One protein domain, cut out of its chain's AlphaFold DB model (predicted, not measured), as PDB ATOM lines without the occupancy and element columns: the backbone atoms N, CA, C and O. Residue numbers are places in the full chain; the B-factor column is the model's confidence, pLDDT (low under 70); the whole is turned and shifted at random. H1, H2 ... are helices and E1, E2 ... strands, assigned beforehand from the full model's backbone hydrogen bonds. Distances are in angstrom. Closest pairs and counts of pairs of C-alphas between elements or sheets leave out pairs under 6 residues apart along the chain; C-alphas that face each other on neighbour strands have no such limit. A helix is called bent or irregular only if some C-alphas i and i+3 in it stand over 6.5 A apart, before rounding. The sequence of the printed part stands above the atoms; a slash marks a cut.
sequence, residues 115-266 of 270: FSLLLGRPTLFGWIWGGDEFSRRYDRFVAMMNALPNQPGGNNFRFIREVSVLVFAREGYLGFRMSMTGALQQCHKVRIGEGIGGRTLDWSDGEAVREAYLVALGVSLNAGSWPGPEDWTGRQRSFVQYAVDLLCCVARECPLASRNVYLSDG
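This is residues 115 to 266 of the 270 residues of an uncharacterized protein of Valsa mali (UniProt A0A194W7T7). A four-stranded sheet, E1 E2 E3 E6, has helices on one face: H7 packs along the inner strands E2 and E3, and H2 lies toward edge strand E1. H5 packs steeply across H7 and grazes the sheet with its residues 213 to 216, the small hairpin E4 and E5 packs at the first end of H7, and residues 149 to 154 stick out as a free loop. The printed part has 152 residues, with seven named helices and six named strands in the order E1 H1 H2 H3 E2 E3 H4 H5 H6 E4 E5 H7 E6. The larger sheet is mixed, and the class is mixed, helices and strands. The whole is compact, with a radius of gyration of the C-alphas of 15.3 A and spans of 43 by 40 by 27 A.

E1, residues 115 to 119, begins at C-alpha 115 (51.302, -40.191, -43.601). H1 is residues 126 to 129, H2 131 to 146, 21.9 A long, and H3 156 to 159. E2, residues 162 to 169, is 22.7 A long, and E3, 172 to 179, 22.2 A. H4, residues 182 to 186, is only just irregular: C-alphas 183 and 186 are 6.7 A apart. H5 is residues 206 to 216, 15.1 A long, H6 221 to 225, E4 227 to 230 and E5 236 to 238. H7, residues 239 to 253, is 21.2 A long. E6, residues 261 to 265, ends at C-alpha 265 (35.958, -34.160, -43.618).

E1 and E2 are parallel, with N 117 and O 164 at 2.8 A. The hairpin E2 and E3 is antiparallel, with N 167 and O 174 at 2.7 A. E3 and E6 are antiparallel, with N 177 and O 262 at 2.8 A. H7 is over E2 and E3 at a height over the sheet of 9.2 A. H7 touches H5 at a steep tilt of 63 degrees; their closest C-alphas, Arg 210 and Val 244, are 5.9 A apart. H2, also on the sheet, only just touches H7, with 3 pairs of C-alphas within 8 A, the closest Met 145 and Glu 253 at 7.4 A. H4 only grazes the sheet; H1, H3 and H6 are not on it. In the hairpin E4 and E5, N 228 and O 237 are 3.0 A apart. Every O i to N i+4 pair is within hydrogen-bond range in H2, H5 and H7; H4 and H6 each have 0 of 1, beside 1 of 2 O i to N i+3 pairs, and H1 and H3 are too short for such a pair.

The C-alphas of Pro 152 and Ser 220, the two farthest apart, are 44.3 A apart. The printed part has no cut; H4 to H5 is a long link of 19 residues. The mean pLDDT of the printed part is 76.7, and 49 residues are under 70, among them 122 to 131 and 219 to 234.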
ATOM      1  N   PHE A 115      51.819 -39.404 -42.489       95.38
ATOM      2  CA  PHE A 115      51.302 -40.191 -43.601       95.38
ATOM      3  C   PHE A 115      49.866 -39.826 -43.953       95.38
ATOM      4  O   PHE A 115      49.041 -39.546 -43.082       95.38
ATOM      5  N   SER A 116      49.548 -39.883 -45.240       94.00
ATOM      6  CA  SER A 116      48.176 -39.819 -45.733       94.00
ATOM      7  C   SER A 116      47.896 -40.959 -46.693       94.00
ATOM      8  O   SER A 116      48.716 -41.249 -47.554       94.00
ATOM      9  N   LEU A 117      46.721 -41.563 -46.599       92.25
ATOM     10  CA  LEU A 117      46.202 -42.494 -47.583       92.25
ATOM     11  C   LEU A 117      44.970 -41.866 -48.228       92.25
ATOM     12  O   LEU A 117      43.932 -41.729 -47.583       92.25
ATOM     13  N   LEU A 118      45.100 -41.480 -49.496       91.00
ATOM     14  CA  LEU A 118      43.995 -40.956 -50.290       91.00
ATOM     15  C   LEU A 118      43.455 -42.058 -51.200       91.00
ATOM     16  O   LEU A 118      44.130 -42.485 -52.147       91.00
ATOM     17  N   LEU A 119      42.237 -42.503 -50.912       87.75
ATOM     18  CA  LEU A 119      41.530 -43.506 -51.692       87.75
ATOM     19  C   LEU A 119      40.474 -42.843 -52.568       87.75
ATOM     20  O   LEU A 119      39.555 -42.190 -52.081       87.75
ATOM     21  N   GLY A 120      40.612 -43.053 -53.875       81.50
ATOM     22  CA  GLY A 120      39.784 -42.415 -54.888       81.50
ATOM     23  C   GLY A 120      40.288 -41.017 -55.248       81.50
ATOM     24  O   GLY A 120      40.708 -40.229 -54.399       81.50
ATOM     25  N   ARG A 121      40.261 -40.707 -56.545       70.38
ATOM     26  CA  ARG A 121      40.426 -39.341 -57.043       70.38
ATOM     27  C   ARG A 121      39.084 -38.852 -57.581       70.38
ATOM     28  O   ARG A 121      38.407 -39.630 -58.255       70.38
ATOM     29  N   PRO A 122      38.735 -37.574 -57.376       60.59
ATOM     30  CA  PRO A 122      37.704 -36.917 -58.158       60.59
ATOM     31  C   PRO A 122      38.225 -36.769 -59.588       60.59
ATOM     32  O   PRO A 122      38.769 -35.736 -59.965       60.59
ATOM     33  N   THR A 123      38.129 -37.814 -60.402       66.25
ATOM     34  CA  THR A 123      38.124 -37.606 -61.848       66.25
ATOM     35  C   THR A 123      36.679 -37.325 -62.255       66.25
ATOM     36  O   THR A 123      35.750 -37.888 -61.672       66.25
ATOM     37  N   LEU A 124      36.479 -36.443 -63.242       64.44
ATOM     38  CA  LEU A 124      35.152 -36.038 -63.749       64.44
ATOM     39  C   LEU A 124      34.233 -37.234 -64.066       64.44
ATOM     40  O   LEU A 124      33.014 -37.118 -63.983       64.44
ATOM     41  N   PHE A 125      34.826 -38.397 -64.346       64.50
ATOM     42  CA  PHE A 125      34.129 -39.648 -64.631       64.50
ATOM     43  C   PHE A 125      34.579 -40.821 -63.736       64.50
ATOM     44  O   PHE A 125      34.318 -41.979 -64.049       64.50
ATOM     45  N   GLY A 126      35.269 -40.555 -62.623       58.88
ATOM     46  CA  GLY A 126      35.916 -41.573 -61.780       58.88
ATOM     47  C   GLY A 126      34.970 -42.478 -61.012       58.88
ATOM     48  O   GLY A 126      35.328 -43.593 -60.668       58.88
ATOM     49  N   TRP A 127      33.737 -42.043 -60.790       58.56
ATOM     50  CA  TRP A 127      32.699 -42.904 -60.230       58.56
ATOM     51  C   TRP A 127      32.108 -43.866 -61.277       58.56
ATOM     52  O   TRP A 127      31.515 -44.867 -60.896       58.56
ATOM     53  N   ILE A 128      32.305 -43.597 -62.578       59.94
ATOM     54  CA  ILE A 128      31.890 -44.469 -63.692       59.94
ATOM     55  C   ILE A 128      33.048 -45.384 -64.136       59.94
ATOM     56  O   ILE A 128      32.825 -46.553 -64.423       59.94
ATOM     57  N   TRP A 129      34.289 -44.876 -64.155       57.84
ATOM     58  CA  TRP A 129      35.457 -45.583 -64.718       57.84
ATOM     59  C   TRP A 129      36.647 -45.748 -63.760       57.84
ATOM     60  O   TRP A 129      37.610 -46.423 -64.098       57.84
ATOM     61  N   GLY A 130      36.617 -45.126 -62.579       55.75
ATOM     62  CA  GLY A 130      37.740 -45.058 -61.629       55.75
ATOM     63  C   GLY A 130      37.672 -46.055 -60.471       55.75
ATOM     64  O   GLY A 130      38.402 -45.900 -59.489       55.75
ATOM     65  N   GLY A 131      36.812 -47.074 -60.570       64.81
ATOM     66  CA  GLY A 131      36.784 -48.178 -59.607       64.81
ATOM     67  C   GLY A 131      38.114 -48.939 -59.549       64.81
ATOM     68  O   GLY A 131      38.495 -49.421 -58.487       64.81
ATOM     69  N   ASP A 132      38.871 -48.981 -60.650       71.56
ATOM     70  CA  ASP A 132      40.125 -49.731 -60.719       71.56
ATOM     71  C   ASP A 132      41.233 -49.125 -59.843       71.56
ATOM     72  O   ASP A 132      41.904 -49.854 -59.118       71.56
ATOM     73  N   GLU A 133      41.414 -47.806 -59.845       79.31
ATOM     74  CA  GLU A 133      42.455 -47.145 -59.054       79.31
ATOM     75  C   GLU A 133      42.113 -47.131 -57.560       79.31
ATOM     76  O   GLU A 133      43.002 -47.323 -56.728       79.31
ATOM     77  N   PHE A 134      40.833 -46.950 -57.205       82.19
ATOM     78  CA  PHE A 134      40.387 -47.089 -55.817       82.19
ATOM     79  C   PHE A 134      40.695 -48.494 -55.297       82.19
ATOM     80  O   PHE A 134      41.421 -48.629 -54.308       82.19
ATOM     81  N   SER A 135      40.206 -49.524 -55.995       78.88
ATOM     82  CA  SER A 135      40.380 -50.916 -55.585       78.88
ATOM     83  C   SER A 135      41.856 -51.305 -55.574       78.88
ATOM     84  O   SER A 135      42.324 -51.844 -54.582       78.88
ATOM     85  N   ARG A 136      42.659 -50.910 -56.573       83.06
ATOM     86  CA  ARG A 136      44.112 -51.178 -56.579       83.06
ATOM     87  C   ARG A 136      44.848 -50.528 -55.413       83.06
ATOM     88  O   ARG A 136      45.736 -51.159 -54.841       83.06
ATOM     89  N   ARG A 137      44.539 -49.271 -55.070       85.19
ATOM     90  CA  ARG A 137      45.162 -48.592 -53.920       85.19
ATOM     91  C   ARG A 137      44.745 -49.241 -52.608       85.19
ATOM     92  O   ARG A 137      45.606 -49.477 -51.763       85.19
ATOM     93  N   TYR A 138      43.459 -49.551 -52.471       86.19
ATOM     94  CA  TYR A 138      42.915 -50.261 -51.322       86.19
ATOM     95  C   TYR A 138      43.569 -51.640 -51.163       86.19
ATOM     96  O   TYR A 138      44.159 -51.916 -50.124       86.19
ATOM     97  N   ASP A 139      43.570 -52.464 -52.207       83.56
ATOM     98  CA  ASP A 139      44.135 -53.813 -52.192       83.56
ATOM     99  C   ASP A 139      45.640 -53.791 -51.943       83.56
ATOM    100  O   ASP A 139      46.143 -54.583 -51.149       83.56
ATOM    101  N   ARG A 140      46.379 -52.857 -52.559       84.69
ATOM    102  CA  ARG A 140      47.814 -52.683 -52.288       84.69
ATOM    103  C   ARG A 140      48.051 -52.327 -50.828       84.69
ATOM    104  O   ARG A 140      48.972 -52.867 -50.221       84.69
ATOM    105  N   PHE A 141      47.240 -51.431 -50.274       86.50
ATOM    106  CA  PHE A 141      47.337 -51.045 -48.877       86.50
ATOM    107  C   PHE A 141      47.023 -52.227 -47.950       86.50
ATOM    108  O   PHE A 141      47.831 -52.557 -47.089       86.50
ATOM    109  N   VAL A 142      45.913 -52.930 -48.172       84.00
ATOM    110  CA  VAL A 142      45.518 -54.105 -47.382       84.00
ATOM    111  C   VAL A 142      46.556 -55.224 -47.493       84.00
ATOM    112  O   VAL A 142      46.947 -55.798 -46.479       84.00
ATOM    113  N   ALA A 143      47.066 -55.508 -48.693       83.50
ATOM    114  CA  ALA A 143      48.136 -56.480 -48.901       83.50
ATOM    115  C   ALA A 143      49.420 -56.062 -48.177       83.50
ATOM    116  O   ALA A 143      50.059 -56.894 -47.537       83.50
ATOM    117  N   MET A 144      49.777 -54.776 -48.226       84.12
ATOM    118  CA  MET A 144      50.920 -54.232 -47.497       84.12
ATOM    119  C   MET A 144      50.757 -54.408 -45.985       84.12
ATOM    120  O   MET A 144      51.718 -54.813 -45.343       84.12
ATOM    121  N   MET A 145      49.566 -54.169 -45.429       82.50
ATOM    122  CA  MET A 145      49.266 -54.361 -44.002       82.50
ATOM    123  C   MET A 145      49.279 -55.846 -43.604       82.50
ATOM    124  O   MET A 145      49.841 -56.213 -42.575       82.50
ATOM    125  N   ASN A 146      48.724 -56.722 -44.447       79.88
ATOM    126  CA  ASN A 146      48.620 -58.159 -44.179       79.88
ATOM    127  C   ASN A 146      49.916 -58.943 -44.439       79.88
ATOM    128  O   ASN A 146      50.075 -60.034 -43.901       79.88
ATOM    129  N   ALA A 147      50.850 -58.429 -45.244       74.69
ATOM    130  CA  ALA A 147      52.120 -59.102 -45.539       74.69
ATOM    131  C   ALA A 147      53.126 -59.081 -44.366       74.69
ATOM    132  O   ALA A 147      54.197 -59.686 -44.448       74.69
ATOM    133  N   LEU A 148      52.806 -58.383 -43.276       62.62
ATOM    134  CA  LEU A 148      53.731 -58.056 -42.188       62.62
ATOM    135  C   LEU A 148      53.919 -59.088 -41.065       62.62
ATOM    136  O   LEU A 148      55.010 -59.077 -40.490       62.62
ATOM    137  N   PRO A 149      52.973 -59.989 -40.728       56.81
ATOM    138  CA  PRO A 149      53.167 -60.900 -39.601       56.81
ATOM    139  C   PRO A 149      54.304 -61.908 -39.830       56.81
ATOM    140  O   PRO A 149      54.879 -62.404 -38.866       56.81
ATOM    141  N   ASN A 150      54.677 -62.168 -41.088       56.88
ATOM    142  CA  ASN A 150      55.633 -63.220 -41.450       56.88
ATOM    143  C   ASN A 150      57.007 -62.700 -41.912       56.88
ATOM    144  O   ASN A 150      57.842 -63.501 -42.335       56.88
ATOM    145  N   GLN A 151      57.277 -61.386 -41.860       59.25
ATOM    146  CA  GLN A 151      58.596 -60.858 -42.234       59.25
ATOM    147  C   GLN A 151      59.530 -60.704 -41.019       59.25
ATOM    148  O   GLN A 151      59.146 -60.088 -40.018       59.25
ATOM    149  N   PRO A 152      60.786 -61.192 -41.097       49.56
ATOM    150  CA  PRO A 152      61.793 -60.920 -40.076       49.56
ATOM    151  C   PRO A 152      62.043 -59.405 -40.014       49.56
ATOM    152  O   PRO A 152      62.546 -58.812 -40.966       49.56
ATOM    153  N   GLY A 153      61.642 -58.777 -38.905       56.16
ATOM    154  CA  GLY A 153      61.669 -57.319 -38.720       56.16
ATOM    155  C   GLY A 153      60.371 -56.720 -38.167       56.16
ATOM    156  O   GLY A 153      60.396 -55.583 -37.704       56.16
ATOM    157  N   GLY A 154      59.274 -57.486 -38.142       67.25
ATOM    158  CA  GLY A 154      57.991 -57.050 -37.583       67.25
ATOM    159  C   GLY A 154      57.318 -55.927 -38.382       67.25
ATOM    160  O   GLY A 154      57.882 -55.346 -39.311       67.25
ATOM    161  N   ASN A 155      56.075 -55.616 -38.019       80.00
ATOM    162  CA  ASN A 155      55.348 -54.518 -38.634       80.00
ATOM    163  C   ASN A 155      55.957 -53.157 -38.225       80.00
ATOM    164  O   ASN A 155      55.845 -52.740 -37.072       80.00
ATOM    165  N   ASN A 156      56.576 -52.445 -39.173       86.44
ATOM    166  CA  ASN A 156      57.139 -51.111 -38.936       86.44
ATOM    167  C   ASN A 156      56.071 -50.008 -38.808       86.44
ATOM    168  O   ASN A 156      56.373 -48.929 -38.303       86.44
ATOM    169  N   PHE A 157      54.814 -50.274 -39.175       89.75
ATOM    170  CA  PHE A 157      53.697 -49.351 -38.964       89.75
ATOM    171  C   PHE A 157      53.404 -49.086 -37.490       89.75
ATOM    172  O   PHE A 157      52.857 -48.036 -37.165       89.75
ATOM    173  N   ARG A 158      53.897 -49.931 -36.571       90.69
ATOM    174  CA  ARG A 158      53.851 -49.648 -35.130       90.69
ATOM    175  C   ARG A 158      54.521 -48.328 -34.744       90.69
ATOM    176  O   ARG A 158      54.232 -47.791 -33.679       90.69
ATOM    177  N   PHE A 159      55.443 -47.844 -35.579       93.06
ATOM    178  CA  PHE A 159      56.145 -46.585 -35.371       93.06
ATOM    179  C   PHE A 159      55.366 -45.378 -35.892       93.06
ATOM    180  O   PHE A 159      55.681 -44.271 -35.466       93.06
ATOM    181  N   ILE A 160      54.352 -45.568 -36.747       94.50
ATOM    182  CA  ILE A 160      53.528 -44.465 -37.251       94.50
ATOM    183  C   ILE A 160      52.884 -43.743 -36.072       94.50
ATOM    184  O   ILE A 160      52.125 -44.319 -35.289       94.50
ATOM    185  N   ARG A 161      53.189 -42.449 -35.975       93.44
ATOM    186  CA  ARG A 161      52.624 -41.550 -34.964       93.44
ATOM    187  C   ARG A 161      51.434 -40.767 -35.481       93.44
ATOM    188  O   ARG A 161      50.592 -40.379 -34.678       93.44
ATOM    189  N   GLU A 162      51.370 -40.529 -36.787       93.94
ATOM    190  CA  GLU A 162      50.329 -39.722 -37.407       93.94
ATOM    191  C   GLU A 162      49.965 -40.260 -38.792       93.94
ATOM    192  O   GLU A 162      50.819 -40.384 -39.674       93.94
ATOM    193  N   VAL A 163      48.682 -40.567 -38.986       94.06
ATOM    194  CA  VAL A 163      48.154 -41.037 -40.269       94.06
ATOM    195  C   VAL A 163      46.772 -40.456 -40.527       94.06
ATOM    196  O   VAL A 163      45.910 -40.448 -39.651       94.06
ATOM    197  N   SER A 164      46.557 -39.966 -41.742       92.88
ATOM    198  CA  SER A 164      45.250 -39.525 -42.231       92.88
ATOM    199  C   SER A 164      44.782 -40.475 -43.320       92.88
ATOM    200  O   SER A 164      45.505 -40.705 -44.278       92.88
ATOM    201  N   VAL A 165      43.579 -41.018 -43.215       92.00
ATOM    202  CA  VAL A 165      42.974 -41.829 -44.274       92.00
ATOM    203  C   VAL A 165      41.740 -41.102 -44.760       92.00
ATOM    204  O   VAL A 165      40.876 -40.754 -43.962       92.00
ATOM    205  N   LEU A 166      41.669 -40.860 -46.062       89.62
ATOM    206  CA  LEU A 166      40.567 -40.168 -46.712       89.62
ATOM    207  C   LEU A 166      40.054 -41.024 -47.858       89.62
ATOM    208  O   LEU A 166      40.814 -41.450 -48.723       89.62
ATOM    209  N   VAL A 167      38.750 -41.230 -47.870       86.12
ATOM    210  CA  VAL A 167      38.006 -41.942 -48.897       86.12
ATOM    211  C   VAL A 167      37.165 -40.921 -49.645       86.12
ATOM    212  O   VAL A 167      36.377 -40.191 -49.046       86.12
ATOM    213  N   PHE A 168      37.347 -40.834 -50.957       82.81
ATOM    214  CA  PHE A 168      36.512 -39.991 -51.798       82.81
ATOM    215  C   PHE A 168      35.097 -40.575 -51.885       82.81
ATOM    216  O   PHE A 168      34.912 -41.727 -52.272       82.81
ATOM    217  N   ALA A 169      34.109 -39.759 -51.545       75.62
ATOM    218  CA  ALA A 169      32.686 -40.024 -51.668       75.62
ATOM    219  C   ALA A 169      32.034 -38.946 -52.554       75.62
ATOM    220  O   ALA A 169      32.654 -37.942 -52.907       75.62
ATOM    221  N   ARG A 170      30.758 -39.135 -52.916       70.44
ATOM    222  CA  ARG A 170      30.029 -38.253 -53.850       70.44
ATOM    223  C   ARG A 170      30.061 -36.768 -53.453       70.44
ATOM    224  O   ARG A 170      30.101 -35.914 -54.330       70.44
ATOM    225  N   GLU A 171      30.045 -36.474 -52.155       72.69
ATOM    226  CA  GLU A 171      29.951 -35.110 -51.607       72.69
ATOM    227  C   GLU A 171      31.284 -34.579 -51.044       72.69
ATOM    228  O   GLU A 171      31.321 -33.532 -50.395       72.69
ATOM    229  N   GLY A 172      32.390 -35.288 -51.291       79.50
ATOM    230  CA  GLY A 172      33.724 -34.916 -50.823       79.50
ATOM    231  C   GLY A 172      34.461 -36.079 -50.171       79.50
ATOM    232  O   GLY A 172      34.148 -37.242 -50.395       79.50
ATOM    233  N   TYR A 173      35.470 -35.772 -49.360       81.44
ATOM    234  CA  TYR A 173      36.248 -36.796 -48.672       81.44
ATOM    235  C   TYR A 173      35.680 -37.097 -47.295       81.44
ATOM    236  O   TYR A 173      35.491 -36.193 -46.479       81.44
ATOM    237  N   LEU A 174      35.501 -38.385 -47.043       83.88
ATOM    238  CA  LEU A 174      35.137 -38.964 -45.769       83.88
ATOM    239  C   LEU A 174      36.328 -39.758 -45.237       83.88
ATOM    240  O   LEU A 174      36.901 -40.572 -45.953       83.88
ATOM    241  N   GLY A 175      36.713 -39.559 -43.985       85.88
ATOM    242  CA  GLY A 175      37.867 -40.272 -43.471       85.88
ATOM    243  C   GLY A 175      38.085 -40.119 -41.986       85.88
ATOM    244  O   GLY A 175      37.203 -39.705 -41.233       85.88
ATOM    245  N   PHE A 176      39.290 -40.466 -41.571       88.94
ATOM    246  CA  PHE A 176      39.731 -40.334 -40.199       88.94
ATOM    247  C   PHE A 176      41.193 -39.908 -40.149       88.94
ATOM    248  O   PHE A 176      41.974 -40.127 -41.074       88.94
ATOM    249  N   ARG A 177      41.573 -39.297 -39.037       90.31
ATOM    250  CA  ARG A 177      42.957 -38.985 -38.713       90.31
ATOM    251  C   ARG A 177      43.284 -39.569 -37.357       90.31
ATOM    252  O   ARG A 177      42.531 -39.393 -36.403       90.31
ATOM    253  N   MET A 178      44.412 -40.251 -37.297       90.00
ATOM    254  CA  MET A 178      44.981 -40.814 -36.090       90.00
ATOM    255  C   MET A 178      46.234 -40.031 -35.722       90.00
ATOM    256  O   MET A 178      47.059 -39.745 -36.592       90.00
ATOM    257  N   SER A 179      46.383 -39.690 -34.446       89.12
ATOM    258  CA  SER A 179      47.599 -39.054 -33.941       89.12
ATOM    259  C   SER A 179      47.927 -39.496 -32.525       89.12
ATOM    260  O   SER A 179      47.077 -39.510 -31.632       89.12
ATOM    261  N   MET A 180      49.209 -39.765 -32.298       85.56
ATOM    262  CA  MET A 180      49.767 -39.965 -30.967       85.56
ATOM    263  C   MET A 180      49.738 -38.667 -30.147       85.56
ATOM    264  O   MET A 180      49.517 -38.709 -28.937       85.56
ATOM    265  N   THR A 181      49.958 -37.514 -30.786       78.62
ATOM    266  CA  THR A 181      49.918 -36.212 -30.119       78.62
ATOM    267  C   THR A 181      48.485 -35.684 -30.144       78.62
ATOM    268  O   THR A 181      47.862 -35.571 -31.200       78.62
ATOM    269  N   GLY A 182      47.948 -35.314 -28.979       66.19
ATOM    270  CA  GLY A 182      46.628 -34.676 -28.864       66.19
ATOM    271  C   GLY A 182      46.537 -33.298 -29.538       66.19
ATOM    272  O   GLY A 182      45.517 -32.630 -29.423       66.19
ATOM    273  N   ALA A 183      47.575 -32.871 -30.267       68.56
ATOM    274  CA  ALA A 183      47.638 -31.608 -30.998       68.56
ATOM    275  C   ALA A 183      46.490 -31.433 -32.012       68.56
ATOM    276  O   ALA A 183      46.182 -30.312 -32.406       68.56
ATOM    277  N   LEU A 184      45.815 -32.521 -32.400       63.53
ATOM    278  CA  LEU A 184      44.640 -32.478 -33.273       63.53
ATOM    279  C   LEU A 184      43.368 -31.928 -32.612       63.53
ATOM    280  O   LEU A 184      42.417 -31.647 -33.338       63.53
ATOM    281  N   GLN A 185      43.343 -31.726 -31.288       59.25
ATOM    282  CA  GLN A 185      42.192 -31.146 -30.578       59.25
ATOM    283  C   GLN A 185      41.788 -29.753 -31.091       59.25
ATOM    284  O   GLN A 185      40.664 -29.322 -30.858       59.25
ATOM    285  N   GLN A 186      42.676 -29.048 -31.799       56.84
ATOM    286  CA  GLN A 186      42.399 -27.710 -32.330       56.84
ATOM    287  C   GLN A 186      41.541 -27.706 -33.604       56.84
ATOM    288  O   GLN A 186      40.997 -26.668 -33.969       56.84
ATOM    289  N   CYS A 187      41.383 -28.840 -34.290       53.19
ATOM    290  CA  CYS A 187      40.430 -28.946 -35.388       53.19
ATOM    291  C   CYS A 187      39.105 -29.441 -34.803       53.19
ATOM    292  O   CYS A 187      39.127 -30.481 -34.157       53.19
ATOM    293  N   HIS A 188      37.988 -28.738 -35.032       55.06
ATOM    294  CA  HIS A 188      36.608 -29.084 -34.633       55.06
ATOM    295  C   HIS A 188      36.146 -30.474 -35.127       55.06
ATOM    296  O   HIS A 188      35.236 -30.599 -35.942       55.06
ATOM    297  N   LYS A 189      36.807 -31.538 -34.683       64.31
ATOM    298  CA  LYS A 189      36.677 -32.889 -35.202       64.31
ATOM    299  C   LYS A 189      36.051 -33.766 -34.138       64.31
ATOM    300  O   LYS A 189      36.523 -33.818 -33.005       64.31
ATOM    301  N   VAL A 190      35.005 -34.479 -34.532       73.56
ATOM    302  CA  VAL A 190      34.341 -35.462 -33.679       73.56
ATOM    303  C   VAL A 190      35.307 -36.620 -33.444       73.56
ATOM    304  O   VAL A 190      35.799 -37.240 -34.395       73.56
ATOM    305  N   ARG A 191      35.625 -36.886 -32.177       75.62
ATOM    306  CA  ARG A 191      36.452 -38.027 -31.792       75.62
ATOM    307  C   ARG A 191      35.622 -39.303 -31.890       75.62
ATOM    308  O   ARG A 191      34.535 -39.396 -31.327       75.62
ATOM    309  N   ILE A 192      36.144 -40.305 -32.586       74.44
ATOM    310  CA  ILE A 192      35.471 -41.598 -32.717       74.44
ATOM    311  C   ILE A 192      35.602 -42.351 -31.386       74.44
ATOM    312  O   ILE A 192      36.703 -42.490 -30.853       74.44
ATOM    313  N   GLY A 193      34.471 -42.812 -30.846       69.56
ATOM    314  CA  GLY A 193      34.381 -43.501 -29.550       69.56
ATOM    315  C   GLY A 193      34.143 -42.582 -28.344       69.56
ATOM    316  O   GLY A 193      33.874 -43.071 -27.247       69.56
ATOM    317  N   GLU A 194      34.183 -41.258 -28.519       69.69
ATOM    318  CA  GLU A 194      33.809 -40.309 -27.466       69.69
ATOM    319  C   GLU A 194      32.277 -40.257 -27.352       69.69
ATOM    320  O   GLU A 194      31.589 -39.866 -28.288       69.69
ATOM    321  N   GLY A 195      31.734 -40.728 -26.225       59.16
ATOM    322  CA  GLY A 195      30.284 -40.808 -25.982       59.16
ATOM    323  C   GLY A 195      29.749 -42.218 -25.714       59.16
ATOM    324  O   GLY A 195      28.663 -42.353 -25.156       59.16
ATOM    325  N   ILE A 196      30.523 -43.275 -25.992       61.97
ATOM    326  CA  ILE A 196      30.138 -44.665 -25.679       61.97
ATOM    327  C   ILE A 196      30.512 -44.991 -24.220       61.97
ATOM    328  O   ILE A 196      31.400 -45.789 -23.926       61.97
ATOM    329  N   GLY A 197      29.881 -44.293 -23.271       61.19
ATOM    330  CA  GLY A 197      29.926 -44.630 -21.840       61.19
ATOM    331  C   GLY A 197      31.319 -44.673 -21.191       61.19
ATOM    332  O   GLY A 197      31.508 -45.399 -20.219       61.19
ATOM    333  N   GLY A 198      32.305 -43.950 -21.734       62.41
ATOM    334  CA  GLY A 198      33.671 -43.894 -21.193       62.41
ATOM    335  C   GLY A 198      34.504 -45.165 -21.393       62.41
ATOM    336  O   GLY A 198      35.601 -45.261 -20.842       62.41
ATOM    337  N   ARG A 199      34.018 -46.143 -22.167       74.38
ATOM    338  CA  ARG A 199      34.790 -47.348 -22.493       74.38
ATOM    339  C   ARG A 199      35.767 -47.050 -23.627       74.38
ATOM    340  O   ARG A 199      35.429 -46.374 -24.595       74.38
ATOM    341  N   THR A 200      36.986 -47.567 -23.510       82.00
ATOM    342  CA  THR A 200      37.940 -47.591 -24.622       82.00
ATOM    343  C   THR A 200      37.373 -48.464 -25.737       82.00
ATOM    344  O   THR A 200      37.064 -49.627 -25.488       82.00
ATOM    345  N   LEU A 201      37.223 -47.898 -26.937       84.38
ATOM    346  CA  LEU A 201      36.747 -48.618 -28.118       84.38
ATOM    347  C   LEU A 201      37.679 -49.802 -28.419       84.38
ATOM    348  O   LEU A 201      38.892 -49.613 -28.543       84.38
ATOM    349  N   ASP A 202      37.120 -51.006 -28.520       86.31
ATOM    350  CA  ASP A 202      37.870 -52.185 -28.944       86.31
ATOM    351  C   ASP A 202      38.021 -52.168 -30.468       86.31
ATOM    352  O   ASP A 202      37.078 -52.428 -31.207       86.31
ATOM    353  N   TRP A 203      39.224 -51.857 -30.946       85.25
ATOM    354  CA  TRP A 203      39.536 -51.803 -32.378       85.25
ATOM    355  C   TRP A 203      39.509 -53.170 -33.077       85.25
ATOM    356  O   TRP A 203      39.616 -53.221 -34.303       85.25
ATOM    357  N   SER A 204      39.408 -54.269 -32.323       85.00
ATOM    358  CA  SER A 204      39.208 -55.608 -32.880       85.00
ATOM    359  C   SER A 204      37.734 -55.933 -33.144       85.00
ATOM    360  O   SER A 204      37.446 -56.777 -33.996       85.00
ATOM    361  N   ASP A 205      36.809 -55.221 -32.493       88.31
ATOM    362  CA  ASP A 205      35.370 -55.337 -32.709       88.31
ATOM    363  C   ASP A 205      34.927 -54.395 -33.839       88.31
ATOM    364  O   ASP A 205      34.611 -53.218 -33.645       88.31
ATOM    365  N   GLY A 206      34.922 -54.925 -35.063       86.50
ATOM    366  CA  GLY A 206      34.544 -54.159 -36.250       86.50
ATOM    367  C   GLY A 206      33.115 -53.605 -36.208       86.50
ATOM    368  O   GLY A 206      32.859 -52.572 -36.827       86.50
ATOM    369  N   GLU A 207      32.195 -54.244 -35.479       87.06
ATOM    370  CA  GLU A 207      30.815 -53.774 -35.343       87.06
ATOM    371  C   GLU A 207      30.748 -52.564 -34.406       87.06
ATOM    372  O   GLU A 207      30.226 -51.521 -34.803       87.06
ATOM    373  N   ALA A 208      31.392 -52.638 -33.237       87.25
ATOM    374  CA  ALA A 208      31.496 -51.501 -32.321       87.25
ATOM    375  C   ALA A 208      32.200 -50.293 -32.967       87.25
ATOM    376  O   ALA A 208      31.768 -49.147 -32.809       87.25
ATOM    377  N   VAL A 209      33.268 -50.532 -33.740       87.25
ATOM    378  CA  VAL A 209      33.969 -49.472 -34.484       87.25
ATOM    379  C   VAL A 209      33.059 -48.852 -35.545       87.25
ATOM    380  O   VAL A 209      33.031 -47.628 -35.684       87.25
ATOM    381  N   ARG A 210      32.286 -49.670 -36.270       85.75
ATOM    382  CA  ARG A 210      31.311 -49.195 -37.260       85.75
ATOM    383  C   ARG A 210      30.243 -48.315 -36.620       85.75
ATOM    384  O   ARG A 210      29.959 -47.244 -37.150       85.75
ATOM    385  N   GLU A 211      29.671 -48.740 -35.497       84.56
ATOM    386  CA  GLU A 211      28.677 -47.953 -34.762       84.56
ATOM    387  C   GLU A 211      29.260 -46.624 -34.282       84.56
ATOM    388  O   GLU A 211      28.687 -45.568 -34.554       84.56
ATOM    389  N   ALA A 212      30.438 -46.652 -33.653       85.62
ATOM    390  CA  ALA A 212      31.131 -45.450 -33.198       85.62
ATOM    391  C   ALA A 212      31.420 -44.478 -34.352       85.62
ATOM    392  O   ALA A 212      31.266 -43.265 -34.202       85.62
ATOM    393  N   TYR A 213      31.825 -45.008 -35.508       85.75
ATOM    394  CA  TYR A 213      32.091 -44.227 -36.711       85.75
ATOM    395  C   TYR A 213      30.820 -43.570 -37.263       85.75
ATOM    396  O   TYR A 213      30.823 -42.379 -37.567       85.75
ATOM    397  N   LEU A 214      29.716 -44.319 -37.347       83.19
ATOM    398  CA  LEU A 214      28.423 -43.810 -37.814       83.19
ATOM    399  C   LEU A 214      27.841 -42.747 -36.875       83.19
ATOM    400  O   LEU A 214      27.383 -41.707 -37.345       83.19
ATOM    401  N   VAL A 215      27.923 -42.969 -35.557       83.94
ATOM    402  CA  VAL A 215      27.534 -41.977 -34.541       83.94
ATOM    403  C   VAL A 215      28.358 -40.706 -34.701       83.94
ATOM    404  O   VAL A 215      27.797 -39.611 -34.724       83.94
ATOM    405  N   ALA A 216      29.677 -40.840 -34.865       80.31
ATOM    406  CA  ALA A 216      30.561 -39.695 -35.019       80.31
ATOM    407  C   ALA A 216      30.232 -38.880 -36.281       80.31
ATOM    408  O   ALA A 216      30.367 -37.657 -36.273       80.31
ATOM    409  N   LEU A 217      29.764 -39.532 -37.351       77.69
ATOM    410  CA  LEU A 217      29.351 -38.839 -38.569       77.69
ATOM    411  C   LEU A 217      28.067 -38.021 -38.394       77.69
ATOM    412  O   LEU A 217      27.747 -37.210 -39.259       77.69
ATOM    413  N   GLY A 218      27.331 -38.214 -37.295       74.62
ATOM    414  CA  GLY A 218      26.028 -37.588 -37.089       74.62
ATOM    415  C   GLY A 218      24.983 -38.084 -38.087       74.62
ATOM    416  O   GLY A 218      23.967 -37.423 -38.298       74.62
ATOM    417  N   VAL A 219      25.231 -39.232 -38.727       63.28
ATOM    418  CA  VAL A 219      24.348 -39.785 -39.748       63.28
ATOM    419  C   VAL A 219      23.631 -41.013 -39.199       63.28
ATOM    420  O   VAL A 219      24.214 -41.852 -38.518       63.28
ATOM    421  N   SER A 220      22.339 -41.128 -39.507       48.12
ATOM    422  CA  SER A 220      21.551 -42.332 -39.232       48.12
ATOM    423  C   SER A 220      22.187 -43.566 -39.895       48.12
ATOM    424  O   SER A 220      22.675 -43.472 -41.023       48.12
ATOM    425  N   LEU A 221      22.100 -44.737 -39.242       50.59
ATOM    426  CA  LEU A 221      22.509 -46.061 -39.758       50.59
ATOM    427  C   LEU A 221      22.060 -46.322 -41.218       50.59
ATOM    428  O   LEU A 221      22.727 -47.045 -41.958       50.59
ATOM    429  N   ASN A 222      20.974 -45.679 -41.661       46.19
ATOM    430  CA  ASN A 222      20.410 -45.800 -43.009       46.19
ATOM    431  C   ASN A 222      21.235 -45.122 -44.119       46.19
ATOM    432  O   ASN A 222      21.088 -45.472 -45.291       46.19
ATOM    433  N   ALA A 223      22.152 -44.212 -43.783       47.06
ATOM    434  CA  ALA A 223      23.127 -43.689 -44.739       47.06
ATOM    435  C   ALA A 223      24.314 -44.635 -44.960       47.06
ATOM    436  O   ALA A 223      25.283 -44.258 -45.598       47.06
ATOM    437  N   GLY A 224      24.267 -45.876 -44.474       53.03
ATOM    438  CA  GLY A 224      25.180 -46.933 -44.913       53.03
ATOM    439  C   GLY A 224      24.898 -47.446 -46.334       53.03
ATOM    440  O   GLY A 224      25.625 -48.311 -46.811       53.03
ATOM    441  N   SER A 225      23.860 -46.933 -47.003       58.72
ATOM    442  CA  SER A 225      23.334 -47.431 -48.281       58.72
ATOM    443  C   SER A 225      23.968 -46.817 -49.532       58.72
ATOM    444  O   SER A 225      23.528 -47.127 -50.635       58.72
ATOM    445  N   TRP A 226      25.001 -45.974 -49.406       63.97
ATOM    446  CA  TRP A 226      25.697 -45.444 -50.584       63.97
ATOM    447  C   TRP A 226      26.434 -46.597 -51.265       63.97
ATOM    448  O   TRP A 226      27.369 -47.134 -50.656       63.97
ATOM    449  N   PRO A 227      26.042 -46.990 -52.491       64.75
ATOM    450  CA  PRO A 227      26.742 -48.041 -53.203       64.75
ATOM    451  C   PRO A 227      28.174 -47.567 -53.444       64.75
ATOM    452  O   PRO A 227      28.399 -46.537 -54.081       64.75
ATOM    453  N   GLY A 228      29.140 -48.274 -52.867       62.72
ATOM    454  CA  GLY A 228      30.540 -48.100 -53.222       62.72
ATOM    455  C   GLY A 228      30.897 -48.952 -54.438       62.72
ATOM    456  O   GLY A 228      30.048 -49.688 -54.958       62.72
ATOM    457  N   PRO A 229      32.145 -48.841 -54.916       64.75
ATOM    458  CA  PRO A 229      32.626 -49.674 -56.007       64.75
ATOM    459  C   PRO A 229      32.552 -51.153 -55.612       64.75
ATOM    460  O   PRO A 229      32.825 -51.516 -54.460       64.75
ATOM    461  N   GLU A 230      32.189 -51.998 -56.578       65.00
ATOM    462  CA  GLU A 230      32.365 -53.443 -56.454       65.00
ATOM    463  C   GLU A 230      33.845 -53.733 -56.183       65.00
ATOM    464  O   GLU A 230      34.734 -53.219 -56.870       65.00
ATOM    465  N   ASP A 231      34.116 -54.511 -55.134       64.81
ATOM    466  CA  ASP A 231      35.465 -55.005 -54.892       64.81
ATOM    467  C   ASP A 231      35.856 -56.041 -55.963       64.81
ATOM    468  O   ASP A 231      35.038 -56.497 -56.766       64.81
ATOM    469  N   TRP A 232      37.121 -56.460 -55.977       56.09
ATOM    470  CA  TRP A 232      37.615 -57.490 -56.900       56.09
ATOM    471  C   TRP A 232      36.922 -58.857 -56.735       56.09
ATOM    472  O   TRP A 232      37.115 -59.739 -57.569       56.09
ATOM    473  N   THR A 233      36.115 -59.046 -55.681       65.31
ATOM    474  CA  THR A 233      35.288 -60.245 -55.471       65.31
ATOM    475  C   THR A 233      33.882 -60.114 -56.064       65.31
ATOM    476  O   THR A 233      33.086 -61.045 -55.946       65.31
ATOM    477  N   GLY A 234      33.559 -58.976 -56.690       68.50
ATOM    478  CA  GLY A 234      32.223 -58.661 -57.195       68.50
ATOM    479  C   GLY A 234      31.221 -58.328 -56.086       68.50
ATOM    480  O   GLY A 234      30.016 -58.331 -56.325       68.50
ATOM    481  N   ARG A 235      31.683 -58.074 -54.852       74.12
ATOM    482  CA  ARG A 235      30.813 -57.647 -53.752       74.12
ATOM    483  C   ARG A 235      30.757 -56.131 -53.710       74.12
ATOM    484  O   ARG A 235      31.775 -55.448 -53.604       74.12
ATOM    485  N   GLN A 236      29.544 -55.598 -53.717       72.94
ATOM    486  CA  GLN A 236      29.314 -54.175 -53.529       72.94
ATOM    487  C   GLN A 236      29.447 -53.836 -52.039       72.94
ATOM    488  O   GLN A 236      28.633 -54.259 -51.216       72.94
ATOM    489  N   ARG A 237      30.493 -53.092 -51.670       75.38
ATOM    490  CA  ARG A 237      30.661 -52.549 -50.313       75.38
ATOM    491  C   ARG A 237      30.303 -51.076 -50.316       75.38
ATOM    492  O   ARG A 237      30.564 -50.385 -51.294       75.38
ATOM    493  N   SER A 238      29.742 -50.569 -49.224       80.38
ATOM    494  CA  SER A 238      29.553 -49.126 -49.084       80.38
ATOM    495  C   SER A 238      30.883 -48.430 -48.784       80.38
ATOM    496  O   SER A 238      31.793 -49.018 -48.197       80.38
ATOM    497  N   PHE A 239      30.999 -47.150 -49.142       78.31
ATOM    498  CA  PHE A 239      32.174 -46.335 -48.797       78.31
ATOM    499  C   PHE A 239      32.443 -46.294 -47.288       78.31
ATOM    500  O   PHE A 239      33.597 -46.291 -46.863       78.31
ATOM    501  N   VAL A 240      31.379 -46.323 -46.479       80.31
ATOM    502  CA  VAL A 240      31.483 -46.412 -45.018       80.31
ATOM    503  C   VAL A 240      32.144 -47.723 -44.607       80.31
ATOM    504  O   VAL A 240      33.029 -47.704 -43.761       80.31
ATOM    505  N   GLN A 241      31.766 -48.848 -45.224       83.38
ATOM    506  CA  GLN A 241      32.383 -50.133 -44.910       83.38
ATOM    507  C   GLN A 241      33.880 -50.125 -45.236       83.38
ATOM    508  O   GLN A 241      34.672 -50.548 -44.404       83.38
ATOM    509  N   TYR A 242      34.287 -49.567 -46.382       83.62
ATOM    510  CA  TYR A 242      35.711 -49.400 -46.696       83.62
ATOM    511  C   TYR A 242      36.436 -48.534 -45.660       83.62
ATOM    512  O   TYR A 242      37.518 -48.897 -45.206       83.62
ATOM    513  N   ALA A 243      35.851 -47.398 -45.265       85.62
ATOM    514  CA  ALA A 243      36.445 -46.519 -44.262       85.62
ATOM    515  C   ALA A 243      36.600 -47.221 -42.902       85.62
ATOM    516  O   ALA A 243      37.644 -47.084 -42.270       85.62
ATOM    517  N   VAL A 244      35.603 -48.003 -42.481       87.38
ATOM    518  CA  VAL A 244      35.636 -48.786 -41.237       87.38
ATOM    519  C   VAL A 244      36.657 -49.923 -41.314       87.38
ATOM    520  O   VAL A 244      37.461 -50.069 -40.397       87.38
ATOM    521  N   ASP A 245      36.694 -50.681 -42.411       87.38
ATOM    522  CA  ASP A 245      37.665 -51.766 -42.610       87.38
ATOM    523  C   ASP A 245      39.105 -51.224 -42.525       87.38
ATOM    524  O   ASP A 245      39.966 -51.788 -41.842       87.38
ATOM    525  N   LEU A 246      39.359 -50.074 -43.162       88.81
ATOM    526  CA  LEU A 246      40.643 -49.372 -43.082       88.81
ATOM    527  C   LEU A 246      40.924 -48.852 -41.682       88.81
ATOM    528  O   LEU A 246      42.065 -48.918 -41.237       88.81
ATOM    529  N   LEU A 247      39.908 -48.331 -40.999       89.31
ATOM    530  CA  LEU A 247      40.039 -47.821 -39.643       89.31
ATOM    531  C   LEU A 247      40.486 -48.927 -38.688       89.31
ATOM    532  O   LEU A 247      41.490 -48.750 -38.002       89.31
ATOM    533  N   CYS A 248      39.817 -50.081 -38.708       88.81
ATOM    534  CA  CYS A 248      40.200 -51.245 -37.912       88.81
ATOM    535  C   CYS A 248      41.605 -51.738 -38.282       88.81
ATOM    536  O   CYS A 248      42.432 -51.994 -37.405       88.81
ATOM    537  N   CYS A 249      41.910 -51.825 -39.582       89.00
ATOM    538  CA  CYS A 249      43.215 -52.270 -40.065       89.00
ATOM    539  C   CYS A 249      44.347 -51.339 -39.598       89.00
ATOM    540  O   CYS A 249      45.318 -51.794 -38.995       89.00
ATOM    541  N   VAL A 250      44.210 -50.027 -39.807       89.69
ATOM    542  CA  VAL A 250      45.198 -49.029 -39.377       89.69
ATOM    543  C   VAL A 250      45.310 -49.006 -37.857       89.69
ATOM    544  O   VAL A 250      46.426 -48.982 -37.347       89.69
ATOM    545  N   ALA A 251      44.196 -49.054 -37.124       88.69
ATOM    546  CA  ALA A 251      44.216 -48.989 -35.666       88.69
ATOM    547  C   ALA A 251      44.944 -50.183 -35.036       88.69
ATOM    548  O   ALA A 251      45.690 -50.004 -34.070       88.69
ATOM    549  N   ARG A 252      44.759 -51.380 -35.607       89.12
ATOM    550  CA  ARG A 252      45.426 -52.612 -35.174       89.12
ATOM    551  C   ARG A 252      46.934 -52.562 -35.410       89.12
ATOM    552  O   ARG A 252      47.709 -52.927 -34.532       89.12
ATOM    553  N   GLU A 253      47.349 -52.095 -36.583       89.38
ATOM    554  CA  GLU A 253      48.760 -52.083 -36.977       89.38
ATOM    555  C   GLU A 253      49.531 -50.835 -36.486       89.38
ATOM    556  O   GLU A 253      50.760 -50.864 -36.406       89.38
ATOM    557  N   CYS A 254      48.831 -49.748 -36.135       90.38
ATOM    558  CA  CYS A 254      49.396 -48.462 -35.699       90.38
ATOM    559  C   CYS A 254      48.920 -48.072 -34.279       90.38
ATOM    560  O   CYS A 254      48.273 -47.032 -34.105       90.38
ATOM    561  N   PRO A 255      49.248 -48.850 -33.230       87.88
ATOM    562  CA  PRO A 255      48.722 -48.643 -31.874       87.88
ATOM    563  C   PRO A 255      49.100 -47.292 -31.244       87.88
ATOM    564  O   PRO A 255      48.428 -46.815 -30.330       87.88
ATOM    565  N   LEU A 256      50.188 -46.656 -31.696       86.62
ATOM    566  CA  LEU A 256      50.571 -45.325 -31.213       86.62
ATOM    567  C   LEU A 256      49.641 -44.233 -31.749       86.62
ATOM    568  O   LEU A 256      49.281 -43.322 -31.002       86.62
ATOM    569  N   ALA A 257      49.241 -44.334 -33.018       86.00
ATOM    570  CA  ALA A 257      48.365 -43.365 -33.661       86.00
ATOM    571  C   ALA A 257      46.900 -43.535 -33.215       86.00
ATOM    572  O   ALA A 257      46.198 -42.539 -33.033       86.00
ATOM    573  N   SER A 258      46.444 -44.770 -32.972       84.75
ATOM    574  CA  SER A 258      45.042 -45.084 -32.638       84.75
ATOM    575  C   SER A 258      44.564 -44.581 -31.270       84.75
ATOM    576  O   SER A 258      43.381 -44.684 -30.948       84.75
ATOM    577  N   ARG A 259      45.447 -43.970 -30.468       83.69
ATOM    578  CA  ARG A 259      45.083 -43.335 -29.188       83.69
ATOM    579  C   ARG A 259      44.069 -42.206 -29.355       83.69
ATOM    580  O   ARG A 259      43.189 -42.027 -28.509       83.69
ATOM    581  N   ASN A 260      44.201 -41.441 -30.436       83.69
ATOM    582  CA  ASN A 260      43.288 -40.354 -30.750       83.69
ATOM    583  C   ASN A 260      42.861 -40.472 -32.207       83.69
ATOM    584  O   ASN A 260      43.640 -40.170 -33.111       83.69
ATOM    585  N   VAL A 261      41.624 -40.917 -32.414       86.06
ATOM    586  CA  VAL A 261      41.024 -41.065 -33.737       86.06
ATOM    587  C   VAL A 261      39.927 -40.028 -33.891       86.06
ATOM    588  O   VAL A 261      38.985 -39.970 -33.103       86.06
ATOM    589  N   TYR A 262      40.060 -39.210 -34.922       85.94
ATOM    590  CA  TYR A 262      39.151 -38.121 -35.233       85.94
ATOM    591  C   TYR A 262      38.564 -38.329 -36.613       85.94
ATOM    592  O   TYR A 262      39.286 -38.725 -37.530       85.94
ATOM    593  N   LEU A 263      37.290 -37.998 -36.794       85.50
ATOM    594  CA  LEU A 263      36.743 -37.864 -38.134       85.50
ATOM    595  C   LEU A 263      37.433 -36.732 -38.887       85.50
ATOM    596  O   LEU A 263      37.798 -35.702 -38.321       85.50
ATOM    597  N   SER A 264      37.623 -36.938 -40.184       80.75
ATOM    598  CA  SER A 264      38.125 -35.903 -41.075       80.75
ATOM    599  C   SER A 264      37.170 -35.772 -42.247       80.75
ATOM    600  O   SER A 264      37.045 -36.698 -43.045       80.75
ATOM    601  N   ASP A 265      36.532 -34.613 -42.364       68.62
ATOM    602  CA  ASP A 265      35.958 -34.160 -43.618       68.62
ATOM    603  C   ASP A 265      37.092 -33.473 -44.392       68.62
ATOM    604  O   ASP A 265      37.804 -32.619 -43.867       68.62
ATOM    605  N   GLY A 266      37.391 -33.881 -45.623       62.44
ATOM    606  CA  GLY A 266      38.548 -33.334 -46.362       62.44
ATOM    607  C   GLY A 266      38.395 -31.876 -46.817       62.44
ATOM    608  O   GLY A 266      38.961 -31.507 -47.839       62.44
TER     609      GLY A 266